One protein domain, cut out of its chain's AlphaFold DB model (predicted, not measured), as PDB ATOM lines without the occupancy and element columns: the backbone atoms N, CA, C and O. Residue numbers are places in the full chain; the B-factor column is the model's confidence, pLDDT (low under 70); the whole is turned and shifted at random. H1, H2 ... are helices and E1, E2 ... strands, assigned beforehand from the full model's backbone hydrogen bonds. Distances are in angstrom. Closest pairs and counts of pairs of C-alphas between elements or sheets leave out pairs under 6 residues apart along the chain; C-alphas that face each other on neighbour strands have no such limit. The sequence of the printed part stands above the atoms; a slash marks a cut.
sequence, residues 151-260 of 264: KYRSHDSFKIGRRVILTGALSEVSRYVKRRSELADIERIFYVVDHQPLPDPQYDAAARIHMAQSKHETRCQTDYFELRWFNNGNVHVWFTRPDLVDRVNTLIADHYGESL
ATOM      1  N   LYS A 151     172.852 161.458 103.331       56.22
ATOM      2  CA  LYS A 151     172.689 162.048 101.992       56.22
ATOM      3  C   LYS A 151     173.957 162.667 101.376       56.22
ATOM      4  O   LYS A 151     173.866 163.170 100.273       56.22
ATOM      5  N   TYR A 152     175.086 162.666 102.087       55.34
ATOM      6  CA  TYR A 152     176.378 163.190 101.615       55.34
ATOM      7  C   TYR A 152     177.499 162.130 101.653       55.34
ATOM      8  O   TYR A 152     178.681 162.460 101.649       55.34
ATOM      9  N   ARG A 153     177.156 160.835 101.774       53.97
ATOM     10  CA  ARG A 153     178.147 159.752 101.952       53.97
ATOM     11  C   ARG A 153     178.763 159.231 100.646       53.97
ATOM     12  O   ARG A 153     179.791 158.559 100.705       53.97
ATOM     13  N   SER A 154     178.194 159.552  99.490       53.47
ATOM     14  CA  SER A 154     178.629 159.081  98.168       53.47
ATOM     15  C   SER A 154     179.136 160.254  97.334       53.47
ATOM     16  O   SER A 154     178.318 161.076  96.969       53.47
ATOM     17  N   HIS A 155     180.451 160.337  97.080       55.34
ATOM     18  CA  HIS A 155     181.151 161.288  96.180       55.34
ATOM     19  C   HIS A 155     180.765 162.789  96.197       55.34
ATOM     20  O   HIS A 155     181.340 163.559  95.436       55.34
ATOM     21  N   ASP A 156     179.900 163.229  97.107       60.19
ATOM     22  CA  ASP A 156     179.378 164.590  97.143       60.19
ATOM     23  C   ASP A 156     180.237 165.499  98.022       60.19
ATOM     24  O   ASP A 156     180.590 165.151  99.155       60.19
ATOM     25  N   SER A 157     180.514 166.703  97.520       67.62
ATOM     26  CA  SER A 157     181.063 167.796  98.320       67.62
ATOM     27  C   SER A 157     180.122 168.110  99.487       67.62
ATOM     28  O   SER A 157     178.911 168.259  99.291       67.62
ATOM     29  N   PHE A 158     180.657 168.262 100.699       78.69
ATOM     30  CA  PHE A 158     179.880 168.656 101.875       78.69
ATOM     31  C   PHE A 158     180.533 169.822 102.619       78.69
ATOM     32  O   PHE A 158     181.722 170.086 102.473       78.69
ATOM     33  N   LYS A 159     179.738 170.503 103.451       82.31
ATOM     34  CA  LYS A 159     180.197 171.562 104.355       82.31
ATOM     35  C   LYS A 159     179.900 171.175 105.801       82.31
ATOM     36  O   LYS A 159     178.800 170.713 106.117       82.31
ATOM     37  N   ILE A 160     180.858 171.404 106.688       87.06
ATOM     38  CA  ILE A 160     180.671 171.326 108.133       87.06
ATOM     39  C   ILE A 160     179.924 172.584 108.588       87.06
ATOM     40  O   ILE A 160     180.326 173.713 108.300       87.06
ATOM     41  N   GLY A 161     178.808 172.387 109.291       86.31
ATOM     42  CA  GLY A 161     178.047 173.477 109.903       86.31
ATOM     43  C   GLY A 161     178.633 173.928 111.245       86.31
ATOM     44  O   GLY A 161     179.709 173.516 111.650       86.31
ATOM     45  N   ARG A 162     177.870 174.711 112.014       90.62
ATOM     46  CA  ARG A 162     178.274 175.194 113.352       90.62
ATOM     47  C   ARG A 162     178.496 174.079 114.395       90.62
ATOM     48  O   ARG A 162     179.008 174.338 115.482       90.62
ATOM     49  N   ARG A 163     178.055 172.851 114.110       91.62
ATOM     50  CA  ARG A 163     178.051 171.741 115.065       91.62
ATOM     51  C   ARG A 163     178.057 170.385 114.372       91.62
ATOM     52  O   ARG A 163     177.366 170.216 113.366       91.62
ATOM     53  N   VAL A 164     178.707 169.405 114.993       90.75
ATOM     54  CA  VAL A 164     178.567 167.973 114.676       90.75
ATOM     55  C   VAL A 164     177.930 167.202 115.836       90.75
ATOM     56  O   VAL A 164     177.952 167.640 116.987       90.75
ATOM     57  N   ILE A 165     177.291 166.073 115.524       89.56
ATOM     58  CA  ILE A 165     176.604 165.225 116.506       89.56
ATOM     59  C   ILE A 165     177.226 163.832 116.464       89.56
ATOM     60  O   ILE A 165     177.122 163.136 115.456       89.56
ATOM     61  N   LEU A 166     177.822 163.409 117.576       89.88
ATOM     62  CA  LEU A 166     178.273 162.036 117.777       89.88
ATOM     63  C   LEU A 166     177.092 161.226 118.326       89.88
ATOM     64  O   LEU A 166     176.845 161.175 119.534       89.88
ATOM     65  N   THR A 167     176.307 160.648 117.415       88.56
ATOM     66  CA  THR A 167     175.090 159.905 117.765       88.56
ATOM     67  C   THR A 167     175.416 158.673 118.607       88.56
ATOM     68  O   THR A 167     176.226 157.840 118.184       88.56
ATOM     69  N   GLY A 168     174.762 158.555 119.766       87.69
ATOM     70  CA  GLY A 168     174.913 157.436 120.698       87.69
ATOM     71  C   GLY A 168     176.335 157.249 121.230       87.69
ATOM     72  O   GLY A 168     176.715 156.128 121.552       87.69
ATOM     73  N   ALA A 169     177.148 158.308 121.281       88.56
ATOM     74  CA  ALA A 169     178.530 158.216 121.740       88.56
ATOM     75  C   ALA A 169     178.662 157.708 123.175       88.56
ATOM     76  O   ALA A 169     179.589 156.963 123.459       88.56
ATOM     77  N   LEU A 170     177.723 158.061 124.050       88.38
ATOM     78  CA  LEU A 170     177.720 157.654 125.456       88.38
ATOM     79  C   LEU A 170     176.684 156.562 125.755       88.38
ATOM     80  O   LEU A 170     176.342 156.360 126.915       88.38
ATOM     81  N   SER A 171     176.137 155.887 124.734       86.56
ATOM     82  CA  SER A 171     175.098 154.871 124.960       86.56
ATOM     83  C   SER A 171     175.669 153.526 125.414       86.56
ATOM     84  O   SER A 171     175.023 152.823 126.178       86.56
ATOM     85  N   GLU A 172     176.854 153.150 124.926       85.12
ATOM     86  CA  GLU A 172     177.513 151.869 125.214       85.12
ATOM     87  C   GLU A 172     179.038 152.022 125.137       85.12
ATOM     88  O   GLU A 172     179.547 152.836 124.362       85.12
ATOM     89  N   VAL A 173     179.780 151.195 125.884       80.12
ATOM     90  CA  VAL A 173     181.251 151.271 125.984       80.12
ATOM     91  C   VAL A 173     181.934 151.108 124.621       80.12
ATOM     92  O   VAL A 173     182.808 151.897 124.270       80.12
ATOM     93  N   SER A 174     181.513 150.131 123.815       77.56
ATOM     94  CA  SER A 174     182.101 149.864 122.492       77.56
ATOM     95  C   SER A 174     181.936 151.048 121.532       77.56
ATOM     96  O   SER A 174     182.872 151.437 120.828       77.56
ATOM     97  N   ARG A 175     180.755 151.676 121.540       79.12
ATOM     98  CA  ARG A 175     180.473 152.885 120.756       79.12
ATOM     99  C   ARG A 175     181.285 154.064 121.262       79.12
ATOM    100  O   ARG A 175     181.802 154.821 120.442       79.12
ATOM    101  N   TYR A 176     181.441 154.191 122.577       81.50
ATOM    102  CA  TYR A 176     182.231 155.260 123.167       81.50
ATOM    103  C   TYR A 176     183.697 155.202 122.739       81.50
ATOM    104  O   TYR A 176     184.230 156.228 122.333       81.50
ATOM    105  N   VAL A 177     184.327 154.022 122.713       78.62
ATOM    106  CA  VAL A 177     185.724 153.869 122.254       78.62
ATOM    107  C   VAL A 177     185.909 154.398 120.826       78.62
ATOM    108  O   VAL A 177     186.828 155.177 120.552       78.62
ATOM    109  N   LYS A 178     184.991 154.043 119.918       79.69
ATOM    110  CA  LYS A 178     185.018 154.547 118.539       79.69
ATOM    111  C   LYS A 178     184.782 156.060 118.478       79.69
ATOM    112  O   LYS A 178     185.566 156.777 117.862       79.69
ATOM    113  N   ARG A 179     183.721 156.560 119.121       84.12
ATOM    114  CA  ARG A 179     183.354 157.989 119.082       84.12
ATOM    115  C   ARG A 179     184.377 158.886 119.776       84.12
ATOM    116  O   ARG A 179     184.559 160.020 119.352       84.12
ATOM    117  N   ARG A 180     185.066 158.374 120.797       82.88
ATOM    118  CA  ARG A 180     186.216 159.020 121.439       82.88
ATOM    119  C   ARG A 180     187.335 159.265 120.434       82.88
ATOM    120  O   ARG A 180     187.864 160.367 120.387       82.88
ATOM    121  N   SER A 181     187.658 158.259 119.622       79.69
ATOM    122  CA  SER A 181     188.701 158.377 118.597       79.69
ATOM    123  C   SER A 181     188.317 159.405 117.528       79.69
ATOM    124  O   SER A 181     189.114 160.281 117.213       79.69
ATOM    125  N   GLU A 182     187.064 159.379 117.057       83.38
ATOM    126  CA  GLU A 182     186.540 160.389 116.121       83.38
ATOM    127  C   GLU A 182     186.598 161.809 116.715       83.38
ATOM    128  O   GLU A 182     186.986 162.747 116.025       83.38
ATOM    129  N   LEU A 183     186.252 161.982 117.996       87.31
ATOM    130  CA  LEU A 183     186.323 163.280 118.674       87.31
ATOM    131  C   LEU A 183     187.764 163.798 118.791       87.31
ATOM    132  O   LEU A 183     188.003 164.976 118.530       87.31
ATOM    133  N   ALA A 184     188.707 162.930 119.158       83.12
ATOM    134  CA  ALA A 184     190.122 163.282 119.240       83.12
ATOM    135  C   ALA A 184     190.685 163.682 117.864       83.12
ATOM    136  O   ALA A 184     191.438 164.648 117.761       83.12
ATOM    137  N   ASP A 185     190.277 162.997 116.790       83.38
ATOM    138  CA  ASP A 185     190.668 163.369 115.429       83.38
ATOM    139  C   ASP A 185     190.078 164.723 114.998       83.38
ATOM    140  O   ASP A 185     190.793 165.526 114.398       83.38
ATOM    141  N   ILE A 186     188.814 165.020 115.340       88.44
ATOM    142  CA  ILE A 186     188.219 166.348 115.103       88.44
ATOM    143  C   ILE A 186     189.008 167.426 115.848       88.44
ATOM    144  O   ILE A 186     189.345 168.446 115.256       88.44
ATOM    145  N   GLU A 187     189.314 167.215 117.130       89.00
ATOM    146  CA  GLU A 187     190.085 168.171 117.931       89.00
ATOM    147  C   GLU A 187     191.448 168.457 117.318       89.00
ATOM    148  O   GLU A 187     191.800 169.609 117.069       89.00
ATOM    149  N   ARG A 188     192.176 167.394 116.984       85.62
ATOM    150  CA  ARG A 188     193.494 167.468 116.366       85.62
ATOM    151  C   ARG A 188     193.491 168.273 115.067       85.62
ATOM    152  O   ARG A 188     194.406 169.063 114.857       85.62
ATOM    153  N   ILE A 189     192.474 168.115 114.215       87.81
ATOM    154  CA  ILE A 189     192.339 168.906 112.980       87.81
ATOM    155  C   ILE A 189     192.304 170.407 113.295       87.81
ATOM    156  O   ILE A 189     192.970 171.179 112.608       87.81
ATOM    157  N   PHE A 190     191.575 170.826 114.333       91.19
ATOM    158  CA  PHE A 190     191.489 172.241 114.705       91.19
ATOM    159  C   PHE A 190     192.824 172.780 115.225       91.19
ATOM    160  O   PHE A 190     193.230 173.851 114.783       91.19
ATOM    161  N   TYR A 191     193.550 172.021 116.052       89.56
ATOM    162  CA  TYR A 191     194.906 172.397 116.476       89.56
ATOM    163  C   TYR A 191     195.860 172.562 115.284       89.56
ATOM    164  O   TYR A 191     196.578 173.557 115.199       89.56
ATOM    165  N   VAL A 192     195.831 171.631 114.322       85.75
ATOM    166  CA  VAL A 192     196.695 171.696 113.131       85.75
ATOM    167  C   VAL A 192     196.352 172.901 112.245       85.75
ATOM    168  O   VAL A 192     197.258 173.614 111.814       85.75
ATOM    169  N   VAL A 193     195.065 173.168 111.993       88.69
ATOM    170  CA  VAL A 193     194.608 174.304 111.159       88.69
ATOM    171  C   VAL A 193     194.822 175.664 111.845       88.69
ATOM    172  O   VAL A 193     194.952 176.688 111.165       88.69
ATOM    173  N   ASP A 194     194.878 175.688 113.177       92.81
ATOM    174  CA  ASP A 194     195.204 176.870 113.990       92.81
ATOM    175  C   ASP A 194     196.716 177.013 114.260       92.81
ATOM    176  O   ASP A 194     197.136 177.945 114.943       92.81
ATOM    177  N   HIS A 195     197.543 176.104 113.726       87.00
ATOM    178  CA  HIS A 195     198.996 176.051 113.934       87.00
ATOM    179  C   HIS A 195     199.417 176.004 115.413       87.00
ATOM    180  O   HIS A 195     200.467 176.526 115.788       87.00
ATOM    181  N   GLN A 196     198.599 175.368 116.248       86.44
ATOM    182  CA  GLN A 196     198.867 175.163 117.666       86.44
ATOM    183  C   GLN A 196     199.487 173.778 117.911       86.44
ATOM    184  O   GLN A 196     199.215 172.832 117.162       86.44
ATOM    185  N   PRO A 197     200.322 173.623 118.955       79.88
ATOM    186  CA  PRO A 197     200.795 172.308 119.368       79.88
ATOM    187  C   PRO A 197     199.607 171.423 119.756       79.88
ATOM    188  O   PRO A 197     198.639 171.906 120.338       79.88
ATOM    189  N   LEU A 198     199.683 170.127 119.445       78.69
ATOM    190  CA  LEU A 198     198.620 169.195 119.815       78.69
ATOM    191  C   LEU A 198     198.402 169.162 121.334       78.69
ATOM    192  O   LEU A 198     199.376 169.276 122.087       78.69
ATOM    193  N   PRO A 199     197.154 168.960 121.790       73.12
ATOM    194  CA  PRO A 199     196.875 168.818 123.205       73.12
ATOM    195  C   PRO A 199     197.537 167.539 123.712       73.12
ATOM    196  O   PRO A 199     197.558 166.517 123.020       73.12
ATOM    197  N   ASP A 200     198.052 167.580 124.938       72.75
ATOM    198  CA  ASP A 200     198.439 166.358 125.637       72.75
ATOM    199  C   ASP A 200     197.203 165.429 125.702       72.75
ATOM    200  O   ASP A 200     196.128 165.887 126.110       72.75
ATOM    201  N   PRO A 201     197.319 164.146 125.296       71.38
ATOM    202  CA  PRO A 201     196.215 163.186 125.321       71.38
ATOM    203  C   PRO A 201     195.482 163.081 126.667       71.38
ATOM    204  O   PRO A 201     194.310 162.710 126.703       71.38
ATOM    205  N   GLN A 202     196.137 163.421 127.782       71.62
ATOM    206  CA  GLN A 202     195.523 163.468 129.114       71.62
ATOM    207  C   GLN A 202     194.492 164.596 129.279       71.62
ATOM    208  O   GLN A 202     193.672 164.553 130.198       71.62
ATOM    209  N   TYR A 203     194.516 165.592 128.394       78.56
ATOM    210  CA  TYR A 203     193.675 166.789 128.437       78.56
ATOM    211  C   TYR A 203     192.848 166.995 127.159       78.56
ATOM    212  O   TYR A 203     192.252 168.067 126.988       78.56
ATOM    213  N   ASP A 204     192.778 165.969 126.299       83.94
ATOM    214  CA  ASP A 204     191.935 165.948 125.101       83.94
ATOM    215  C   ASP A 204     190.433 166.053 125.441       83.94
ATOM    216  O   ASP A 204     189.992 165.894 126.588       83.94
ATOM    217  N   ALA A 205     189.607 166.339 124.438       86.56
ATOM    218  CA  ALA A 205     188.169 166.521 124.595       86.56
ATOM    219  C   ALA A 205     187.484 165.311 125.250       86.56
ATOM    220  O   ALA A 205     186.537 165.477 126.022       86.56
ATOM    221  N   ALA A 206     187.963 164.092 124.994       84.44
ATOM    222  CA  ALA A 206     187.395 162.891 125.591       84.44
ATOM    223  C   ALA A 206     187.799 162.723 127.063       84.44
ATOM    224  O   ALA A 206     186.968 162.321 127.883       84.44
ATOM    225  N   ALA A 207     189.034 163.071 127.425       86.44
ATOM    226  CA  ALA A 207     189.477 163.147 128.809       86.44
ATOM    227  C   ALA A 207     188.660 164.194 129.581       86.44
ATOM    228  O   ALA A 207     188.195 163.924 130.691       86.44
ATOM    229  N   ARG A 208     188.368 165.346 128.964       91.00
ATOM    230  CA  ARG A 208     187.501 166.383 129.548       91.00
ATOM    231  C   ARG A 208     186.058 165.924 129.734       91.00
ATOM    232  O   ARG A 208     185.468 166.245 130.764       91.00
ATOM    233  N   ILE A 209     185.490 165.160 128.792       90.38
ATOM    234  CA  ILE A 209     184.178 164.513 128.984       90.38
ATOM    235  C   ILE A 209     184.224 163.606 130.217       90.38
ATOM    236  O   ILE A 209     183.364 163.728 131.086       90.38
ATOM    237  N   HIS A 210     185.237 162.743 130.335       88.69
ATOM    238  CA  HIS A 210     185.360 161.820 131.465       88.69
ATOM    239  C   HIS A 210     185.476 162.559 132.811       88.69
ATOM    240  O   HIS A 210     184.772 162.235 133.771       88.69
ATOM    241  N   MET A 211     186.312 163.600 132.880       90.19
ATOM    242  CA  MET A 211     186.438 164.438 134.077       90.19
ATOM    243  C   MET A 211     185.115 165.123 134.438       90.19
ATOM    244  O   MET A 211     184.726 165.121 135.603       90.19
ATOM    245  N   ALA A 212     184.392 165.673 133.465       92.38
ATOM    246  CA  ALA A 212     183.104 166.318 133.707       92.38
ATOM    247  C   ALA A 212     182.020 165.313 134.147       92.38
ATOM    248  O   ALA A 212     181.263 165.586 135.078       92.38
ATOM    249  N   GLN A 213     181.995 164.106 133.570       89.25
ATOM    250  CA  GLN A 213     181.102 163.027 134.007       89.25
ATOM    251  C   GLN A 213     181.359 162.612 135.460       89.25
ATOM    252  O   GLN A 213     180.401 162.425 136.207       89.25
ATOM    253  N   SER A 214     182.626 162.538 135.893       90.75
ATOM    254  CA  SER A 214     182.965 162.259 137.301       90.75
ATOM    255  C   SER A 214     182.467 163.332 138.280       90.75
ATOM    256  O   SER A 214     182.328 163.062 139.469       90.75
ATOM    257  N   LYS A 215     182.153 164.532 137.777       94.25
ATOM    258  CA  LYS A 215     181.566 165.651 138.529       94.25
ATOM    259  C   LYS A 215     180.051 165.769 138.343       94.25
ATOM    260  O   LYS A 215     179.464 166.761 138.763       94.25
ATOM    261  N   HIS A 216     179.415 164.781 137.710       91.06
ATOM    262  CA  HIS A 216     177.990 164.786 137.363       91.06
ATOM    263  C   HIS A 216     177.561 165.954 136.454       91.06
ATOM    264  O   HIS A 216     176.397 166.355 136.446       91.06
ATOM    265  N   GLU A 217     178.484 166.493 135.659       95.00
ATOM    266  CA  GLU A 217     178.175 167.523 134.671       95.00
ATOM    267  C   GLU A 217     177.626 166.898 133.375       95.00
ATOM    268  O   GLU A 217     177.775 165.704 133.110       95.00
ATOM    269  N   THR A 218     176.970 167.718 132.548       94.06
ATOM    270  CA  THR A 218     176.432 167.322 131.228       94.06
ATOM    271  C   THR A 218     177.052 168.089 130.062       94.06
ATOM    272  O   THR A 218     176.580 168.027 128.922       94.06
ATOM    273  N   ARG A 219     178.106 168.856 130.351       96.12
ATOM    274  CA  ARG A 219     178.814 169.695 129.390       96.12
ATOM    275  C   ARG A 219     180.263 169.902 129.803       96.12
ATOM    276  O   ARG A 219     180.568 169.867 130.986       96.12
ATOM    277  N   CYS A 220     181.121 170.189 128.836       95.56
ATOM    278  CA  CYS A 220     182.480 170.670 129.068       95.56
ATOM    279  C   CYS A 220     182.936 171.554 127.899       95.56
ATOM    280  O   CYS A 220     182.229 171.695 126.896       95.56
ATOM    281  N   GLN A 221     184.099 172.184 128.042       94.06
ATOM    282  CA  GLN A 221     184.696 173.029 127.010       94.06
ATOM    283  C   GLN A 221     186.156 172.647 126.764       94.06
ATOM    284  O   GLN A 221     186.887 172.277 127.691       94.06
ATOM    285  N   THR A 222     186.556 172.761 125.505       92.31
ATOM    286  CA  THR A 222     187.948 172.750 125.046       92.31
ATOM    287  C   THR A 222     188.258 174.106 124.414       92.31
ATOM    288  O   THR A 222     187.389 174.980 124.356       92.31
ATOM    289  N   ASP A 223     189.471 174.279 123.900       92.12
ATOM    290  CA  ASP A 223     189.871 175.522 123.230       92.12
ATOM    291  C   ASP A 223     189.072 175.775 121.936       92.12
ATOM    292  O   ASP A 223     188.872 176.920 121.528       92.12
ATOM    293  N   TYR A 224     188.533 174.712 121.327       94.94
ATOM    294  CA  TYR A 224     187.819 174.770 120.048       94.94
ATOM    295  C   TYR A 224     186.344 174.378 120.129       94.94
ATOM    296  O   TYR A 224     185.584 174.685 119.199       94.94
ATOM    297  N   PHE A 225     185.921 173.701 121.203       95.38
ATOM    298  CA  PHE A 225     184.590 173.110 121.290       95.38
ATOM    299  C   PHE A 225     183.855 173.446 122.581       95.38
ATOM    300  O   PHE A 225     184.394 173.372 123.683       95.38
ATOM    301  N   GLU A 226     182.554 173.673 122.442       96.69
ATOM    302  CA  GLU A 226     181.605 173.447 123.521       96.69
ATOM    303  C   GLU A 226     180.968 172.070 123.317       96.69
ATOM    304  O   GLU A 226     180.378 171.800 122.267       96.69
ATOM    305  N   LEU A 227     181.077 171.194 124.314       96.25
ATOM    306  CA  LEU A 227     180.506 169.853 124.282       96.25
ATOM    307  C   LEU A 227     179.325 169.772 125.244       96.25
ATOM    308  O   LEU A 227     179.432 170.183 126.396       96.25
ATOM    309  N   ARG A 228     178.202 169.206 124.796       96.62
ATOM    310  CA  ARG A 228     177.074 168.845 125.675       96.62
ATOM    311  C   ARG A 228     176.560 167.461 125.331       96.62
ATOM    312  O   ARG A 228     176.467 167.126 124.148       96.62
ATOM    313  N   TRP A 229     176.172 166.688 126.336       95.00
ATOM    314  CA  TRP A 229     175.565 165.375 126.145       95.00
ATOM    315  C   TRP A 229     174.174 165.276 126.752       95.00
ATOM    316  O   TRP A 229     173.804 166.019 127.657       95.00
ATOM    317  N   PHE A 230     173.386 164.363 126.192       93.25
ATOM    318  CA  PHE A 230     171.959 164.226 126.464       93.25
ATOM    319  C   PHE A 230     171.624 162.787 126.857       93.25
ATOM    320  O   PHE A 230     172.378 161.861 126.560       93.25
ATOM    321  N   ASN A 231     170.453 162.587 127.463       89.38
ATOM    322  CA  ASN A 231     170.007 161.286 127.985       89.38
ATOM    323  C   ASN A 231     169.931 160.172 126.926       89.38
ATOM    324  O   ASN A 231     169.968 158.998 127.266       89.38
ATOM    325  N   ASN A 232     169.852 160.521 125.640       89.75
ATOM    326  CA  ASN A 232     169.896 159.560 124.534       89.75
ATOM    327  C   ASN A 232     171.327 159.140 124.133       89.75
ATOM    328  O   ASN A 232     171.513 158.482 123.110       89.75
ATOM    329  N   GLY A 233     172.345 159.556 124.892       90.12
ATOM    330  CA  GLY A 233     173.752 159.249 124.650       90.12
ATOM    331  C   GLY A 233     174.402 160.073 123.535       90.12
ATOM    332  O   GLY A 233     175.569 159.840 123.221       90.12
ATOM    333  N   ASN A 234     173.695 161.025 122.918       92.94
ATOM    334  CA  ASN A 234     174.283 161.894 121.899       92.94
ATOM    335  C   ASN A 234     175.218 162.919 122.536       92.94
ATOM    336  O   ASN A 234     174.846 163.578 123.507       92.94
ATOM    337  N   VAL A 235     176.380 163.119 121.915       94.12
ATOM    338  CA  VAL A 235     177.282 164.232 122.228       94.12
ATOM    339  C   VAL A 235     177.193 165.247 121.099       94.12
ATOM    340  O   VAL A 235     177.386 164.931 119.925       94.12
ATOM    341  N   HIS A 236     176.857 166.475 121.451       94.31
ATOM    342  CA  HIS A 236     176.825 167.608 120.547       94.31
ATOM    343  C   HIS A 236     178.124 168.400 120.706       94.31
ATOM    344  O   HIS A 236     178.451 168.809 121.818       94.31
ATOM    345  N   VAL A 237     178.832 168.622 119.598       95.06
ATOM    346  CA  VAL A 237     180.133 169.307 119.554       95.06
ATOM    347  C   VAL A 237     179.966 170.595 118.756       95.06
ATOM    348  O   VAL A 237     179.868 170.555 117.525       95.06
ATOM    349  N   TRP A 238     179.830 171.726 119.446       95.75
ATOM    350  CA  TRP A 238     179.715 173.046 118.824       95.75
ATOM    351  C   TRP A 238     181.095 173.656 118.639       95.75
ATOM    352  O   TRP A 238     181.866 173.723 119.591       95.75
ATOM    353  N   PHE A 239     181.369 174.157 117.440       95.75
ATOM    354  CA  PHE A 239     182.617 174.854 117.147       95.75
ATOM    355  C   PHE A 239     182.567 176.287 117.686       95.75
ATOM    356  O   PHE A 239     181.607 177.017 117.417       95.75
ATOM    357  N   THR A 240     183.594 176.691 118.433       96.69
ATOM    358  CA  THR A 240     183.716 178.038 119.023       96.69
ATOM    359  C   THR A 240     184.512 179.005 118.145       96.69
ATOM    360  O   THR A 240     184.427 180.213 118.352       96.69
ATOM    361  N   ARG A 241     185.234 178.490 117.140       96.50
ATOM    362  CA  ARG A 241     186.080 179.240 116.197       96.50
ATOM    363  C   ARG A 241     185.553 179.128 114.757       96.50
ATOM    364  O   ARG A 241     185.947 178.210 114.035       96.50
ATOM    365  N   PRO A 242     184.627 180.012 114.328       94.00
ATOM    366  CA  PRO A 242     184.055 179.979 112.980       94.00
ATOM    367  C   PRO A 242     185.101 180.142 111.873       94.00
ATOM    368  O   PRO A 242     184.987 179.511 110.830       94.00
ATOM    369  N   ASP A 243     186.148 180.925 112.133       95.06
ATOM    370  CA  ASP A 243     187.275 181.129 111.225       95.06
ATOM    371  C   ASP A 243     187.997 179.812 110.891       95.06
ATOM    372  O   ASP A 243     188.320 179.552 109.732       95.06
ATOM    373  N   LEU A 244     188.186 178.938 111.883       95.19
ATOM    374  CA  LEU A 244     188.777 177.615 111.674       95.19
ATOM    375  C   LEU A 244     187.811 176.668 110.959       95.19
ATOM    376  O   LEU A 244     188.238 175.886 110.114       95.19
ATOM    377  N   VAL A 245     186.504 176.764 111.232       93.38
ATOM    378  CA  VAL A 245     185.481 176.000 110.494       93.38
ATOM    379  C   VAL A 245     185.508 176.352 109.007       93.38
ATOM    380  O   VAL A 245     185.412 175.457 108.167       93.38
ATOM    381  N   ASP A 246     185.654 177.631 108.660       92.12
ATOM    382  CA  ASP A 246     185.757 178.057 107.265       92.12
ATOM    383  C   ASP A 246     187.038 177.529 106.608       92.12
ATOM    384  O   ASP A 246     186.954 176.961 105.521       92.12
ATOM    385  N   ARG A 247     188.189 177.575 107.296       92.00
ATOM    386  CA  ARG A 247     189.438 176.961 106.801       92.00
ATOM    387  C   ARG A 247     189.301 175.458 106.551       92.00
ATOM    388  O   ARG A 247     189.716 174.969 105.505       92.00
ATOM    389  N   VAL A 248     188.697 174.718 107.483       91.50
ATOM    390  CA  VAL A 248     188.452 173.275 107.315       91.50
ATOM    391  C   VAL A 248     187.536 173.021 106.114       91.50
ATOM    392  O   VAL A 248     187.780 172.101 105.338       91.50
ATOM    393  N   ASN A 249     186.506 173.848 105.917       90.19
ATOM    394  CA  ASN A 249     185.622 173.740 104.758       90.19
ATOM    395  C   ASN A 249     186.326 174.059 103.431       90.19
ATOM    396  O   ASN A 249     186.013 173.407 102.437       90.19
ATOM    397  N   THR A 250     187.277 174.998 103.405       89.31
ATOM    398  CA  THR A 250     188.141 175.232 102.236       89.31
ATOM    399  C   THR A 250     188.958 173.985 101.909       89.31
ATOM    400  O   THR A 250     188.894 173.505 100.787       89.31
ATOM    401  N   LEU A 251     189.609 173.373 102.906       88.25
ATOM    402  CA  LEU A 251     190.387 172.141 102.709       88.25
ATOM    403  C   LEU A 251     189.531 170.968 102.202       88.25
ATOM    404  O   LEU A 251     189.993 170.162 101.395       88.25
ATOM    405  N   ILE A 252     188.278 170.867 102.661       86.94
ATOM    406  CA  ILE A 252     187.314 169.891 102.137       86.94
ATOM    407  C   ILE A 252     186.982 170.204 100.676       86.94
ATOM    408  O   ILE A 252     187.013 169.299  99.845       86.94
ATOM    409  N   ALA A 253     186.664 171.460 100.352       85.12
ATOM    410  CA  ALA A 253     186.327 171.870  98.992       85.12
ATOM    411  C   ALA A 253     187.478 171.595  98.013       85.12
ATOM    412  O   ALA A 253     187.237 171.017  96.953       85.12
ATOM    413  N   ASP A 254     188.712 171.910  98.406       84.75
ATOM    414  CA  ASP A 254     189.914 171.665  97.609       84.75
ATOM    415  C   ASP A 254     190.095 170.170  97.315       84.75
ATOM    416  O   ASP A 254     190.344 169.791  96.174       84.75
ATOM    417  N   HIS A 255     189.871 169.297  98.306       83.88
ATOM    418  CA  HIS A 255     189.951 167.846  98.112       83.88
ATOM    419  C   HIS A 255     188.976 167.334  97.041       83.88
ATOM    420  O   HIS A 255     189.339 166.493  96.217       83.88
ATOM    421  N   TYR A 256     187.737 167.835  97.028       79.38
ATOM    422  CA  TYR A 256     186.754 167.457  96.008       79.38
ATOM    423  C   TYR A 256     187.027 168.126  94.653       79.38
ATOM    424  O   TYR A 256     186.783 167.499  93.626       79.38
ATOM    425  N   GLY A 257     187.577 169.346  94.634       71.81
ATOM    426  CA  GLY A 257     188.027 170.024  93.416       71.81
ATOM    427  C   GLY A 257     189.193 169.310  92.724       71.81
ATOM    428  O   GLY A 257     189.200 169.190  91.503       71.81
ATOM    429  N   GLU A 258     190.130 168.756  93.499       59.28
ATOM    430  CA  GLU A 258     191.237 167.912  93.017       59.28
ATOM    431  C   GLU A 258     190.782 166.510  92.571       59.28
ATOM    432  O   GLU A 258     191.462 165.858  91.781       59.28
ATOM    433  N   SER A 259     189.633 166.039  93.068       55.78
ATOM    434  CA  SER A 259     189.095 164.698  92.791       55.78
ATOM    435  C   SER A 259     188.185 164.627  91.558       55.78
ATOM    436  O   SER A 259     187.715 163.538  91.226       55.78
ATOM    437  N   LEU A 260     187.913 165.747  90.878       45.66
ATOM    438  CA  LEU A 260     187.198 165.756  89.599       45.66
ATOM    439  C   LEU A 260     188.155 165.297  88.479       45.66
ATOM    440  O   LEU A 260     189.113 166.014  88.177       45.66
TER     441      LEU A 260
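What this domain is: This is residues 151 to 260 of the 264 residues of the protein "Uncharacterized protein DUF4942" of Marinobacter sp. PT19DW (UniProt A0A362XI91). A small four-stranded sheet has two helices, H1 and H2, over one face and no named helix over the other, while a third helix, H3, leads away from the end of E4 and lengthens the whole. The printed part has 110 residues with, in chain order, E1, H1, H2, E2, E3, E4 and H3. The sheet order is E1, E4, E3, E2, all antiparallel. The class is mixed, helices and strands, and the whole is compact, with a radius of gyration of the C-alphas of 14.8 A and spans of 48 by 32 by 21 A.

Where its parts are: Residues 151 to 162 hold no named element. E1, residues 163 to 166, begins at C-alpha (178.051, 171.741, 115.065). H1, residues 173 to 193, is 30.5 A long, and H2, residues 205 to 214, 14.4 A. E2 is residues 219 to 221, E3 225 to 229 and E4 235 to 239. H3, residues 242 to 258, is 24.4 A long and ends at C-alpha (191.237, 167.912, 93.017).

How they stand to each other: E2, E3 and E4 form a meander, each strand the antiparallel neighbour of the one before. N 227 and O 220 are 2.9 A apart, N 236 and O 228 2.8 A, and between E1 and E4, N 166 and O 235 2.8 A. With H1 and H2 on the same face, sheet and helices make two layers. H1 runs along the strands at a height of 9.9 A over the sheet; H2 runs slantwise to them at 8.2 A. H1 touches H2 at a steep tilt of 49 degrees, C-alphas 180 and 206 being closest at 5.8 A. H3 is not on the sheet; its residues 244 to 248 touch H1, about perpendicular at 87 degrees, with C-alphas 193 and 244 closest at 6.7 A. In H1, H2 and H3 every O i to N i+4 pair is within hydrogen-bond range.

The domain as a whole: The C-alphas of Lys 215 and Leu 260 are farthest apart, 49.3 A. The printed part has no cut. The link from H1 to H2 is long. Residues 151 to 157 and 258 to 260 have pLDDT under 70.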